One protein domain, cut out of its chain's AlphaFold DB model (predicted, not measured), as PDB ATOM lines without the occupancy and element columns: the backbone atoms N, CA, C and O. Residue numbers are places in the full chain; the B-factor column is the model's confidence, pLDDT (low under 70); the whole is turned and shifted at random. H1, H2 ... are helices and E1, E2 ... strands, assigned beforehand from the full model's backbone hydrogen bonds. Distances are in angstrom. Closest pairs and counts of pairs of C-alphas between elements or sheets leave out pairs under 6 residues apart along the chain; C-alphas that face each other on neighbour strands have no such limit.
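Overview. This is residues 36 to 134 of the 134 residues of an uncharacterized protein of Lupinus angustifolius (UniProt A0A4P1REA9). The meander E1 E2 E3, each strand antiparallel to the one before, makes a sheet with H1 slantwise over one face. E4, near E2, makes a parallel pair with E5 after a long link. The class is mixed, with 49, under half, of 99 printed residues in E1 E2 E3 H1 E4 E5. Compact, with radius of gyration of the C-alphas 14.2 A, it spans 39 by 32 by 23 A.

Along the chain. E2, residues 45 to 54, is 30.3 A long, E3, 60 to 69, 27.3 A, and H1, 79 to 96, 26.5 A. E1, 36 to 38, begins at C-alpha (0.595, -36.715, 29.699); E4 is 105 to 108; E5, 130 to 133, ends at C-alpha (9.086, -27.450, 24.734).

Arrangement. The closest C-alphas of E2 and H1, Gly 48 and Val 86, are 5.8 A apart. Within hydrogen-bond range are N 48 and O 66, 2.9 A, N 106 and O 130, 2.8 A, and 12 of H1's 14 O i to N i+4 pairs.

Size, cuts and confidence. pLDDT is under 70 in residues 71 to 82 and 110 to 134.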
ATOM      1  N   VAL A  36       1.944 -36.153  29.769       85.69
ATOM      2  CA  VAL A  36       0.595 -36.715  29.699       85.69
ATOM      3  C   VAL A  36       0.647 -38.061  28.988       85.69
ATOM      4  O   VAL A  36       0.877 -38.158  27.788       85.69
ATOM      5  N   SER A  37       0.333 -39.113  29.733       84.31
ATOM      6  CA  SER A  37       0.222 -40.475  29.220       84.31
ATOM      7  C   SER A  37      -1.242 -40.872  29.032       84.31
ATOM      8  O   SER A  37      -2.103 -40.500  29.825       84.31
ATOM      9  N   PHE A  38      -1.542 -41.670  28.011       81.69
ATOM     10  CA  PHE A  38      -2.892 -42.188  27.754       81.69
ATOM     11  C   PHE A  38      -2.973 -43.667  28.131       81.69
ATOM     12  O   PHE A  38      -2.001 -44.405  27.967       81.69
ATOM     13  N   SER A  39      -4.126 -44.110  28.636       79.94
ATOM     14  CA  SER A  39      -4.330 -45.532  28.924       79.94
ATOM     15  C   SER A  39      -4.422 -46.340  27.627       79.94
ATOM     16  O   SER A  39      -5.093 -45.932  26.677       79.94
ATOM     17  N   ASN A  40      -3.780 -47.510  27.606       75.62
ATOM     18  CA  ASN A  40      -3.901 -48.461  26.497       75.62
ATOM     19  C   ASN A  40      -5.278 -49.139  26.464       75.62
ATOM     20  O   ASN A  40      -5.749 -49.506  25.390       75.62
ATOM     21  N   ASP A  41      -5.915 -49.290  27.627       77.19
ATOM     22  CA  ASP A  41      -7.202 -49.980  27.757       77.19
ATOM     23  C   ASP A  41      -8.381 -49.061  27.416       77.19
ATOM     24  O   ASP A  41      -9.404 -49.514  26.904       77.19
ATOM     25  N   ASP A  42      -8.234 -47.759  27.674       75.00
ATOM     26  CA  ASP A  42      -9.269 -46.762  27.419       75.00
ATOM     27  C   ASP A  42      -8.666 -45.470  26.858       75.00
ATOM     28  O   ASP A  42      -8.091 -44.653  27.574       75.00
ATOM     29  N   SER A  43      -8.857 -45.253  25.554       70.19
ATOM     30  CA  SER A  43      -8.405 -44.046  24.843       70.19
ATOM     31  C   SER A  43      -9.037 -42.730  25.333       70.19
ATOM     32  O   SER A  43      -8.592 -41.641  24.938       70.19
ATOM     33  N   SER A  44     -10.080 -42.816  26.169       77.12
ATOM     34  CA  SER A  44     -10.686 -41.674  26.851       77.12
ATOM     35  C   SER A  44      -9.987 -41.342  28.169       77.12
ATOM     36  O   SER A  44     -10.203 -40.261  28.698       77.12
ATOM     37  N   MET A  45      -9.104 -42.197  28.682       81.44
ATOM     38  CA  MET A  45      -8.384 -41.957  29.929       81.44
ATOM     39  C   MET A  45      -6.978 -41.418  29.672       81.44
ATOM     40  O   MET A  45      -6.192 -42.003  28.925       81.44
ATOM     41  N   ALA A  46      -6.652 -40.309  30.333       84.06
ATOM     42  CA  ALA A  46      -5.321 -39.720  30.351       84.06
ATOM     43  C   ALA A  46      -4.842 -39.510  31.792       84.06
ATOM     44  O   ALA A  46      -5.632 -39.241  32.694       84.06
ATOM     45  N   CYS A  47      -3.537 -39.625  31.994       86.56
ATOM     46  CA  CYS A  47      -2.837 -39.346  33.234       86.56
ATOM     47  C   CYS A  47      -1.825 -38.236  32.967       86.56
ATOM     48  O   CYS A  47      -0.866 -38.444  32.227       86.56
ATOM     49  N   GLY A  48      -2.040 -37.062  33.554       88.94
ATOM     50  CA  GLY A  48      -1.022 -36.021  33.595       88.94
ATOM     51  C   GLY A  48      -0.147 -36.194  34.823       88.94
ATOM     52  O   GLY A  48      -0.651 -36.520  35.898       88.94
ATOM     53  N   THR A  49       1.142 -35.924  34.677       90.94
ATOM     54  CA  THR A  49       2.114 -35.939  35.771       90.94
ATOM     55  C   THR A  49       2.836 -34.599  35.825       90.94
ATOM     56  O   THR A  49       3.159 -34.027  34.787       90.94
ATOM     57  N   LEU A  50       3.090 -34.099  37.033       92.69
ATOM     58  CA  LEU A  50       3.952 -32.954  37.312       92.69
ATOM     59  C   LEU A  50       5.042 -33.387  38.280       92.69
ATOM     60  O   LEU A  50       4.753 -33.864  39.374       92.69
ATOM     61  N   VAL A  51       6.289 -33.140  37.908       93.88
ATOM     62  CA  VAL A  51       7.457 -33.323  38.770       93.88
ATOM     63  C   VAL A  51       8.155 -31.982  38.896       93.88
ATOM     64  O   VAL A  51       8.335 -31.298  37.898       93.88
ATOM     65  N   VAL A  52       8.571 -31.588  40.095       94.31
ATOM     66  CA  VAL A  52       9.393 -30.391  40.297       94.31
ATOM     67  C   VAL A  52      10.739 -30.782  40.865       94.31
ATOM     68  O   VAL A  52      10.832 -31.499  41.863       94.31
ATOM     69  N   LEU A  53      11.780 -30.266  40.227       93.44
ATOM     70  CA  LEU A  53      13.165 -30.420  40.614       93.44
ATOM     71  C   LEU A  53      13.704 -29.106  41.173       93.44
ATOM     72  O   LEU A  53      13.428 -28.024  40.651       93.44
ATOM     73  N   ASP A  54      14.524 -29.215  42.213       91.38
ATOM     74  CA  ASP A  54      15.410 -28.132  42.631       91.38
ATOM     75  C   ASP A  54      16.588 -28.052  41.648       91.38
ATOM     76  O   ASP A  54      17.308 -29.030  41.449       91.38
ATOM     77  N   PHE A  55      16.773 -26.897  41.012       87.88
ATOM     78  CA  PHE A  55      17.765 -26.702  39.953       87.88
ATOM     79  C   PHE A  55      19.204 -26.908  40.441       87.88
ATOM     80  O   PHE A  55      20.036 -27.443  39.714       87.88
ATOM     81  N   ASN A  56      19.501 -26.528  41.684       87.44
ATOM     82  CA  ASN A  56      20.855 -26.586  42.228       87.44
ATOM     83  C   ASN A  56      21.263 -28.021  42.574       87.44
ATOM     84  O   ASN A  56      22.431 -28.387  42.452       87.44
ATOM     85  N   THR A  57      20.313 -28.823  43.054       89.19
ATOM     86  CA  THR A  57      20.569 -30.182  43.549       89.19
ATOM     87  C   THR A  57      20.123 -31.278  42.586       89.19
ATOM     88  O   THR A  57      20.509 -32.432  42.778       89.19
ATOM     89  N   LEU A  58      19.311 -30.935  41.581       88.69
ATOM     90  CA  LEU A  58      18.623 -31.850  40.664       88.69
ATOM     91  C   LEU A  58      17.791 -32.922  41.386       88.69
ATOM     92  O   LEU A  58      17.540 -34.001  40.853       88.69
ATOM     93  N   LYS A  59      17.362 -32.634  42.621       93.69
ATOM     94  CA  LYS A  59      16.505 -33.526  43.402       93.69
ATOM     95  C   LYS A  59      15.044 -33.211  43.143       93.69
ATOM     96  O   LYS A  59      14.661 -32.044  43.091       93.69
ATOM     97  N   VAL A  60      14.231 -34.260  43.060       94.62
ATOM     98  CA  VAL A  60      12.772 -34.135  43.054       94.62
ATOM     99  C   VAL A  60      12.326 -33.611  44.418       94.62
ATOM    100  O   VAL A  60      12.610 -34.221  45.449       94.62
ATOM    101  N   VAL A  61      11.663 -32.457  44.415       94.31
ATOM    102  CA  VAL A  61      11.100 -31.809  45.612       94.31
ATOM    103  C   VAL A  61       9.579 -31.910  45.662       94.31
ATOM    104  O   VAL A  61       8.985 -31.725  46.723       94.31
ATOM    105  N   TYR A  62       8.946 -32.216  44.530       93.88
ATOM    106  CA  TYR A  62       7.509 -32.426  44.432       93.88
ATOM    107  C   TYR A  62       7.174 -33.344  43.260       93.88
ATOM    108  O   TYR A  62       7.788 -33.248  42.200       93.88
ATOM    109  N   GLU A  63       6.161 -34.179  43.443       93.94
ATOM    110  CA  GLU A  63       5.537 -34.971  42.391       93.94
ATOM    111  C   GLU A  63       4.028 -35.018  42.636       93.94
ATOM    112  O   GLU A  63       3.572 -35.064  43.781       93.94
ATOM    113  N   ASP A  64       3.248 -34.963  41.565       93.00
ATOM    114  CA  ASP A  64       1.799 -35.109  41.608       93.00
ATOM    115  C   ASP A  64       1.290 -35.627  40.266       93.00
ATOM    116  O   ASP A  64       1.935 -35.461  39.229       93.00
ATOM    117  N   PHE A  65       0.109 -36.232  40.280       90.50
ATOM    118  CA  PHE A  65      -0.546 -36.725  39.079       90.50
ATOM    119  C   PHE A  65      -2.051 -36.458  39.125       90.50
ATOM    120  O   PHE A  65      -2.652 -36.288  40.193       90.50
ATOM    121  N   SER A  66      -2.673 -36.413  37.949       86.44
ATOM    122  CA  SER A  66      -4.126 -36.332  37.805       86.44
ATOM    123  C   SER A  66      -4.607 -37.240  36.685       86.44
ATOM    124  O   SER A  66      -4.067 -37.223  35.579       86.44
ATOM    125  N   LEU A  67      -5.648 -38.015  36.982       85.12
ATOM    126  CA  LEU A  67      -6.343 -38.857  36.017       85.12
ATOM    127  C   LEU A  67      -7.554 -38.097  35.486       85.12
ATOM    128  O   LEU A  67      -8.437 -37.717  36.252       85.12
ATOM    129  N   VAL A  68      -7.610 -37.905  34.172       79.00
ATOM    130  CA  VAL A  68      -8.654 -37.128  33.506       79.00
ATOM    131  C   VAL A  68      -9.319 -37.969  32.429       79.00
ATOM    132  O   VAL A  68      -8.658 -38.638  31.633       79.00
ATOM    133  N   THR A  69     -10.652 -37.916  32.398       79.44
ATOM    134  CA  THR A  69     -11.448 -38.511  31.319       79.44
ATOM    135  C   THR A  69     -11.659 -37.478  30.220       79.44
ATOM    136  O   THR A  69     -12.304 -36.449  30.409       79.44
ATOM    137  N   LEU A  70     -11.082 -37.740  29.057       72.25
ATOM    138  CA  LEU A  70     -11.171 -36.923  27.864       72.25
ATOM    139  C   LEU A  70     -12.448 -37.256  27.102       72.25
ATOM    140  O   LEU A  70     -12.586 -38.317  26.499       72.25
ATOM    141  N   HIS A  71     -13.353 -36.285  27.046       66.50
ATOM    142  CA  HIS A  71     -14.570 -36.372  26.237       66.50
ATOM    143  C   HIS A  71     -14.350 -36.003  24.758       66.50
ATOM    144  O   HIS A  71     -15.282 -36.080  23.960       66.50
ATOM    145  N   VAL A  72     -13.132 -35.590  24.379       62.00
ATOM    146  CA  VAL A  72     -12.801 -35.144  23.017       62.00
ATOM    147  C   VAL A  72     -12.072 -36.261  22.254       62.00
ATOM    148  O   VAL A  72     -11.026 -36.727  22.729       62.00
ATOM    149  N   PRO A  73     -12.578 -36.688  21.077       62.22
ATOM    150  CA  PRO A  73     -11.937 -37.718  20.265       62.22
ATOM    151  C   PRO A  73     -10.574 -37.252  19.731       62.22
ATOM    152  O   PRO A  73     -10.349 -36.063  19.498       62.22
ATOM    153  N   TYR A  74      -9.651 -38.196  19.534       55.84
ATOM    154  CA  TYR A  74      -8.318 -37.914  19.003       55.84
ATOM    155  C   TYR A  74      -8.391 -37.376  17.566       55.84
ATOM    156  O   TYR A  74      -8.862 -38.067  16.662       55.84
ATOM    157  N   VAL A  75      -7.882 -36.159  17.350       59.34
ATOM    158  CA  VAL A  75      -7.681 -35.575  16.017       59.34
ATOM    159  C   VAL A  75      -6.177 -35.336  15.822       59.34
ATOM    160  O   VAL A  75      -5.599 -34.523  16.552       59.34
ATOM    161  N   PRO A  76      -5.520 -36.018  14.863       53.97
ATOM    162  CA  PRO A  76      -4.107 -35.802  14.558       53.97
ATOM    163  C   PRO A  76      -3.810 -34.316  14.298       53.97
ATOM    164  O   PRO A  76      -4.503 -33.669  13.514       53.97
ATOM    165  N   GLY A  77      -2.799 -33.759  14.972       56.62
ATOM    166  CA  GLY A  77      -2.446 -32.330  14.896       56.62
ATOM    167  C   GLY A  77      -3.119 -31.418  15.935       56.62
ATOM    168  O   GLY A  77      -2.839 -30.223  15.949       56.62
ATOM    169  N   PHE A  78      -3.962 -31.961  16.824       58.25
ATOM    170  CA  PHE A  78      -4.608 -31.233  17.930       58.25
ATOM    171  C   PHE A  78      -4.279 -31.831  19.312       58.25
ATOM    172  O   PHE A  78      -5.040 -31.652  20.262       58.25
ATOM    173  N   LEU A  79      -3.148 -32.536  19.440       60.91
ATOM    174  CA  LEU A  79      -2.733 -33.220  20.676       60.91
ATOM    175  C   LEU A  79      -2.698 -32.269  21.885       60.91
ATOM    176  O   LEU A  79      -3.283 -32.562  22.923       60.91
ATOM    177  N   ALA A  80      -2.171 -31.060  21.684       61.22
ATOM    178  CA  ALA A  80      -2.098 -30.037  22.718       61.22
ATOM    179  C   ALA A  80      -3.463 -29.621  23.303       61.22
ATOM    180  O   ALA A  80      -3.532 -29.197  24.452       61.22
ATOM    181  N   PHE A  81      -4.569 -29.760  22.558       64.00
ATOM    182  CA  PHE A  81      -5.913 -29.496  23.094       64.00
ATOM    183  C   PHE A  81      -6.399 -30.598  24.042       64.00
ATOM    184  O   PHE A  81      -7.260 -30.334  24.879       64.00
ATOM    185  N   ARG A  82      -5.862 -31.819  23.923       68.38
ATOM    186  CA  ARG A  82      -6.130 -32.916  24.865       68.38
ATOM    187  C   ARG A  82      -5.245 -32.812  26.109       68.38
ATOM    188  O   ARG A  82      -5.696 -33.172  27.188       68.38
ATOM    189  N   GLU A  83      -4.031 -32.285  25.971       71.12
ATOM    190  CA  GLU A  83      -3.044 -32.203  27.058       71.12
ATOM    191  C   GLU A  83      -3.229 -30.964  27.938       71.12
ATOM    192  O   GLU A  83      -3.170 -31.060  29.162       71.12
ATOM    193  N   ALA A  84      -3.519 -29.803  27.338       74.69
ATOM    194  CA  ALA A  84      -3.614 -28.541  28.068       74.69
ATOM    195  C   ALA A  84      -4.568 -28.577  29.280       74.69
ATOM    196  O   ALA A  84      -4.162 -28.096  30.337       74.69
ATOM    197  N   PRO A  85      -5.790 -29.149  29.201       77.38
ATOM    198  CA  PRO A  85      -6.699 -29.178  30.348       77.38
ATOM    199  C   PRO A  85      -6.130 -29.949  31.545       77.38
ATOM    200  O   PRO A  85      -6.234 -29.484  32.676       77.38
ATOM    201  N   VAL A  86      -5.483 -31.090  31.286       81.50
ATOM    202  CA  VAL A  86      -4.897 -31.952  32.324       81.50
ATOM    203  C   VAL A  86      -3.734 -31.241  33.018       81.50
ATOM    204  O   VAL A  86      -3.634 -31.233  34.246       81.50
ATOM    205  N   LEU A  87      -2.877 -30.591  32.230       82.25
ATOM    206  CA  LEU A  87      -1.730 -29.839  32.736       82.25
ATOM    207  C   LEU A  87      -2.159 -28.631  33.577       82.25
ATOM    208  O   LEU A  87      -1.603 -28.389  34.651       82.25
ATOM    209  N   VAL A  88      -3.172 -27.891  33.115       82.19
ATOM    210  CA  VAL A  88      -3.747 -26.757  33.854       82.19
ATOM    211  C   VAL A  88      -4.311 -27.224  35.191       82.19
ATOM    212  O   VAL A  88      -4.036 -26.599  36.212       82.19
ATOM    213  N   GLU A  89      -5.043 -28.338  35.214       84.94
ATOM    214  CA  GLU A  89      -5.655 -28.853  36.438       84.94
ATOM    215  C   GLU A  89      -4.615 -29.193  37.515       84.94
ATOM    216  O   GLU A  89      -4.785 -28.816  38.679       84.94
ATOM    217  N   ILE A  90      -3.514 -29.848  37.135       87.88
ATOM    218  CA  ILE A  90      -2.429 -30.202  38.061       87.88
ATOM    219  C   ILE A  90      -1.715 -28.952  38.587       87.88
ATOM    220  O   ILE A  90      -1.468 -28.838  39.792       87.88
ATOM    221  N   LEU A  91      -1.429 -27.975  37.723       86.62
ATOM    222  CA  LEU A  91      -0.807 -26.713  38.136       86.62
ATOM    223  C   LEU A  91      -1.725 -25.895  39.056       86.62
ATOM    224  O   LEU A  91      -1.261 -25.338  40.056       86.62
ATOM    225  N   ASP A  92      -3.025 -25.850  38.768       87.62
ATOM    226  CA  ASP A  92      -4.015 -25.166  39.602       87.62
ATOM    227  C   ASP A  92      -4.225 -25.876  40.938       87.62
ATOM    228  O   ASP A  92      -4.427 -25.222  41.964       87.62
ATOM    229  N   LYS A  93      -4.168 -27.211  40.968       88.81
ATOM    230  CA  LYS A  93      -4.168 -27.998  42.208       88.81
ATOM    231  C   LYS A  93      -2.948 -27.650  43.061       88.81
ATOM    232  O   LYS A  93      -3.111 -27.293  44.227       88.81
ATOM    233  N   MET A  94      -1.749 -27.650  42.477       89.31
ATOM    234  CA  MET A  94      -0.519 -27.274  43.179       89.31
ATOM    235  C   MET A  94      -0.589 -25.842  43.734       89.31
ATOM    236  O   MET A  94      -0.229 -25.603  44.889       89.31
ATOM    237  N   LYS A  95      -1.107 -24.899  42.937       87.06
ATOM    238  CA  LYS A  95      -1.271 -23.495  43.334       87.06
ATOM    239  C   LYS A  95      -2.277 -23.328  44.474       87.06
ATOM    240  O   LYS A  95      -1.995 -22.611  45.431       87.06
ATOM    241  N   ARG A  96      -3.430 -24.004  44.404       87.69
ATOM    242  CA  ARG A  96      -4.457 -23.985  45.463       87.69
ATOM    243  C   ARG A  96      -3.958 -24.579  46.775       87.69
ATOM    244  O   ARG A  96      -4.343 -24.099  47.834       87.69
ATOM    245  N   ASN A  97      -3.071 -25.566  46.703       86.50
ATOM    246  CA  ASN A  97      -2.470 -26.189  47.878       86.50
ATOM    247  C   ASN A  97      -1.383 -25.317  48.538       86.50
ATOM    248  O   ASN A  97      -0.823 -25.724  49.552       86.50
ATOM    249  N   GLY A  98      -1.072 -24.136  47.983       83.75
ATOM    250  CA  GLY A  98      -0.076 -23.221  48.548       83.75
ATOM    251  C   GLY A  98       1.334 -23.812  48.568       83.75
ATOM    252  O   GLY A  98       2.106 -23.526  49.481       83.75
ATOM    253  N   ASN A  99       1.656 -24.675  47.601       86.12
ATOM    254  CA  ASN A  99       2.914 -25.405  47.602       86.12
ATOM    255  C   ASN A  99       4.115 -24.438  47.446       86.12
ATOM    256  O   ASN A  99       4.151 -23.679  46.472       86.12
ATOM    257  N   PRO A 100       5.109 -24.465  48.358       86.94
ATOM    258  CA  PRO A 100       6.267 -23.569  48.307       86.94
ATOM    259  C   PRO A 100       7.225 -23.852  47.138       86.94
ATOM    260  O   PRO A 100       8.094 -23.029  46.852       86.94
ATOM    261  N   PHE A 101       7.089 -24.996  46.466       89.06
ATOM    262  CA  PHE A 101       7.963 -25.447  45.380       89.06
ATOM    263  C   PHE A 101       7.407 -25.116  43.992       89.06
ATOM    264  O   PHE A 101       7.651 -25.844  43.037       89.06
ATOM    265  N   TYR A 102       6.609 -24.055  43.863       87.00
ATOM    266  CA  TYR A 102       6.016 -23.701  42.576       87.00
ATOM    267  C   TYR A 102       7.102 -23.411  41.519       87.00
ATOM    268  O   TYR A 102       7.987 -22.588  41.783       87.00
ATOM    269  N   PRO A 103       7.070 -24.068  40.341       87.44
ATOM    270  CA  PRO A 103       8.144 -23.957  39.360       87.44
ATOM    271  C   PRO A 103       8.188 -22.571  38.705       87.44
ATOM    272  O   PRO A 103       7.160 -21.932  38.490       87.44
ATOM    273  N   GLN A 104       9.395 -22.117  38.358       84.69
ATOM    274  CA  GLN A 104       9.622 -20.902  37.556       84.69
ATOM    275  C   GLN A 104       9.692 -21.228  36.057       84.69
ATOM    276  O   GLN A 104       9.294 -20.428  35.210       84.69
ATOM    277  N   LEU A 105      10.166 -22.433  35.734       84.56
ATOM    278  CA  LEU A 105      10.267 -22.975  34.384       84.56
ATOM    279  C   LEU A 105       9.519 -24.306  34.331       84.56
ATOM    280  O   LEU A 105       9.747 -25.154  35.187       84.56
ATOM    281  N   LEU A 106       8.652 -24.489  33.340       85.38
ATOM    282  CA  LEU A 106       7.958 -25.742  33.063       85.38
ATOM    283  C   LEU A 106       8.455 -26.328  31.742       85.38
ATOM    284  O   LEU A 106       8.362 -25.682  30.697       85.38
ATOM    285  N   MET A 107       8.951 -27.555  31.793       84.88
ATOM    286  CA  MET A 107       9.266 -28.374  30.635       84.88
ATOM    287  C   MET A 107       8.033 -29.194  30.271       84.88
ATOM    288  O   MET A 107       7.495 -29.893  31.126       84.88
ATOM    289  N   VAL A 108       7.580 -29.079  29.028       80.56
ATOM    290  CA  VAL A 108       6.412 -29.799  28.510       80.56
ATOM    291  C   VAL A 108       6.874 -30.703  27.376       80.56
ATOM    292  O   VAL A 108       7.537 -30.217  26.454       80.56
ATOM    293  N   ASP A 109       6.511 -31.985  27.426       70.50
ATOM    294  CA  ASP A 109       6.739 -32.899  26.304       70.50
ATOM    295  C   ASP A 109       5.814 -32.522  25.133       70.50
ATOM    296  O   ASP A 109       4.590 -32.598  25.232       70.50
ATOM    297  N   GLY A 110       6.385 -32.000  24.045       64.38
ATOM    298  CA  GLY A 110       5.627 -31.550  22.879       64.38
ATOM    299  C   GLY A 110       6.368 -30.536  22.009       64.38
ATOM    300  O   GLY A 110       7.297 -29.870  22.443       64.38
ATOM    301  N   ASN A 111       5.917 -30.369  20.761       51.91
ATOM    302  CA  ASN A 111       6.522 -29.433  19.808       51.91
ATOM    303  C   ASN A 111       6.045 -27.987  20.050       51.91
ATOM    304  O   ASN A 111       4.899 -27.648  19.753       51.91
ATOM    305  N   GLY A 112       6.939 -27.113  20.523       55.94
ATOM    306  CA  GLY A 112       6.643 -25.697  20.790       55.94
ATOM    307  C   GLY A 112       6.690 -24.808  19.544       55.94
ATOM    308  O   GLY A 112       5.730 -24.695  18.779       55.94
ATOM    309  N   ILE A 113       7.825 -24.131  19.330       50.16
ATOM    310  CA  ILE A 113       8.058 -23.262  18.157       50.16
ATOM    311  C   ILE A 113       8.166 -24.088  16.862       50.16
ATOM    312  O   ILE A 113       7.828 -23.593  15.789       50.16
ATOM    313  N   LEU A 114       8.572 -25.356  16.974       44.09
ATOM    314  CA  LEU A 114       8.796 -26.280  15.859       44.09
ATOM    315  C   LEU A 114       7.514 -26.901  15.270       44.09
ATOM    316  O   LEU A 114       7.586 -27.656  14.303       44.09
ATOM    317  N   HIS A 115       6.328 -26.568  15.786       42.34
ATOM    318  CA  HIS A 115       5.070 -26.962  15.149       42.34
ATOM    319  C   HIS A 115       4.860 -26.176  13.830       42.34
ATOM    320  O   HIS A 115       5.055 -24.958  13.828       42.34
ATOM    321  N   PRO A 116       4.381 -26.787  12.722       40.22
ATOM    322  CA  PRO A 116       4.250 -26.141  11.400       40.22
ATOM    323  C   PRO A 116       3.348 -24.895  11.352       40.22
ATOM    324  O   PRO A 116       3.313 -24.198  10.342       40.22
ATOM    325  N   ARG A 117       2.617 -24.598  12.435       47.34
ATOM    326  CA  ARG A 117       1.816 -23.374  12.592       47.34
ATOM    327  C   ARG A 117       2.450 -22.278  13.452       47.34
ATOM    328  O   ARG A 117       1.863 -21.208  13.501       47.34
ATOM    329  N   GLY A 118       3.622 -22.511  14.049       51.97
ATOM    330  CA  GLY A 118       4.366 -21.532  14.843       51.97
ATOM    331  C   GLY A 118       3.613 -21.075  16.097       51.97
ATOM    332  O   GLY A 118       2.569 -20.443  16.015       51.97
ATOM    333  N   LYS A 119       4.188 -21.347  17.273       42.78
ATOM    334  CA  LYS A 119       3.636 -21.034  18.605       42.78
ATOM    335  C   LYS A 119       2.357 -21.807  18.933       42.78
ATOM    336  O   LYS A 119       1.239 -21.340  18.728       42.78
ATOM    337  N   LEU A 120       2.535 -22.953  19.579       41.81
ATOM    338  CA  LEU A 120       1.530 -23.456  20.506       41.81
ATOM    339  C   LEU A 120       1.490 -22.513  21.719       41.81
ATOM    340  O   LEU A 120       2.222 -22.659  22.690       41.81
ATOM    341  N   PHE A 121       0.699 -21.446  21.592       39.69
ATOM    342  CA  PHE A 121       0.429 -20.508  22.672       39.69
ATOM    343  C   PHE A 121      -0.515 -21.193  23.659       39.69
ATOM    344  O   PHE A 121      -1.724 -21.235  23.443       39.69
ATOM    345  N   PHE A 122       0.040 -21.749  24.732       43.81
ATOM    346  CA  PHE A 122      -0.738 -22.066  25.921       43.81
ATOM    347  C   PHE A 122      -1.247 -20.735  26.501       43.81
ATOM    348  O   PHE A 122      -0.424 -19.902  26.886       43.81
ATOM    349  N   PRO A 123      -2.568 -20.479  26.572       35.25
ATOM    350  CA  PRO A 123      -3.112 -19.237  27.120       35.25
ATOM    351  C   PRO A 123      -3.063 -19.242  28.659       35.25
ATOM    352  O   PRO A 123      -4.030 -18.890  29.328       35.25
ATOM    353  N   LEU A 124      -1.943 -19.672  29.245       42.41
ATOM    354  CA  LEU A 124      -1.717 -19.614  30.680       42.41
ATOM    355  C   LEU A 124      -1.147 -18.237  31.020       42.41
ATOM    356  O   LEU A 124       0.046 -17.979  30.891       42.41
ATOM    357  N   SER A 125      -2.013 -17.344  31.501       36.34
ATOM    358  CA  SER A 125      -1.603 -16.116  32.188       36.34
ATOM    359  C   SER A 125      -1.094 -16.459  33.600       36.34
ATOM    360  O   SER A 125      -1.663 -16.076  34.619       36.34
ATOM    361  N   LEU A 126      -0.029 -17.256  33.677       47.97
ATOM    362  CA  LEU A 126       0.777 -17.395  34.884       47.97
ATOM    363  C   LEU A 126       1.878 -16.352  34.776       47.97
ATOM    364  O   LEU A 126       2.846 -16.543  34.051       47.97
ATOM    365  N   HIS A 127       1.730 -15.254  35.513       47.66
ATOM    366  CA  HIS A 127       2.625 -14.086  35.509       47.66
ATOM    367  C   HIS A 127       4.121 -14.377  35.794       47.66
ATOM    368  O   HIS A 127       4.914 -13.440  35.846       47.66
ATOM    369  N   ARG A 128       4.517 -15.643  35.990       54.72
ATOM    370  CA  ARG A 128       5.875 -16.080  36.343       54.72
ATOM    371  C   ARG A 128       6.324 -17.420  35.756       54.72
ATOM    372  O   ARG A 128       7.451 -17.813  36.033       54.72
ATOM    373  N   LEU A 129       5.478 -18.125  35.000       55.97
ATOM    374  CA  LEU A 129       5.838 -19.446  34.487       55.97
ATOM    375  C   LEU A 129       6.320 -19.344  33.045       55.97
ATOM    376  O   LEU A 129       5.588 -18.908  32.158       55.97
ATOM    377  N   SER A 130       7.556 -19.764  32.822       64.00
ATOM    378  CA  SER A 130       8.127 -19.917  31.490       64.00
ATOM    379  C   SER A 130       7.880 -21.333  30.977       64.00
ATOM    380  O   SER A 130       8.061 -22.285  31.728       64.00
ATOM    381  N   PHE A 131       7.483 -21.479  29.713       62.75
ATOM    382  CA  PHE A 131       7.271 -22.783  29.080       62.75
ATOM    383  C   PHE A 131       8.418 -23.085  28.123       62.75
ATOM    384  O   PHE A 131       8.740 -22.259  27.269       62.75
ATOM    385  N   MET A 132       9.001 -24.272  28.250       54.41
ATOM    386  CA  MET A 132       9.992 -24.796  27.319       54.41
ATOM    387  C   MET A 132       9.502 -26.138  26.779       54.41
ATOM    388  O   MET A 132       9.146 -27.035  27.539       54.41
ATOM    389  N   CYS A 133       9.451 -26.238  25.458       56.53
ATOM    390  CA  CYS A 133       9.086 -27.450  24.734       56.53
ATOM    391  C   CYS A 133      10.354 -28.194  24.317       56.53
ATOM    392  O   CYS A 133      11.349 -27.538  23.988       56.53
ATOM    393  N   GLN A 134      10.308 -29.525  24.351       49.75
ATOM    394  CA  GLN A 134      11.446 -30.398  24.051       49.75
ATOM    395  C   GLN A 134      11.621 -30.671  22.550       49.75
ATOM    396  O   GLN A 134      10.634 -30.536  21.790       49.75
TER     397      GLN A 134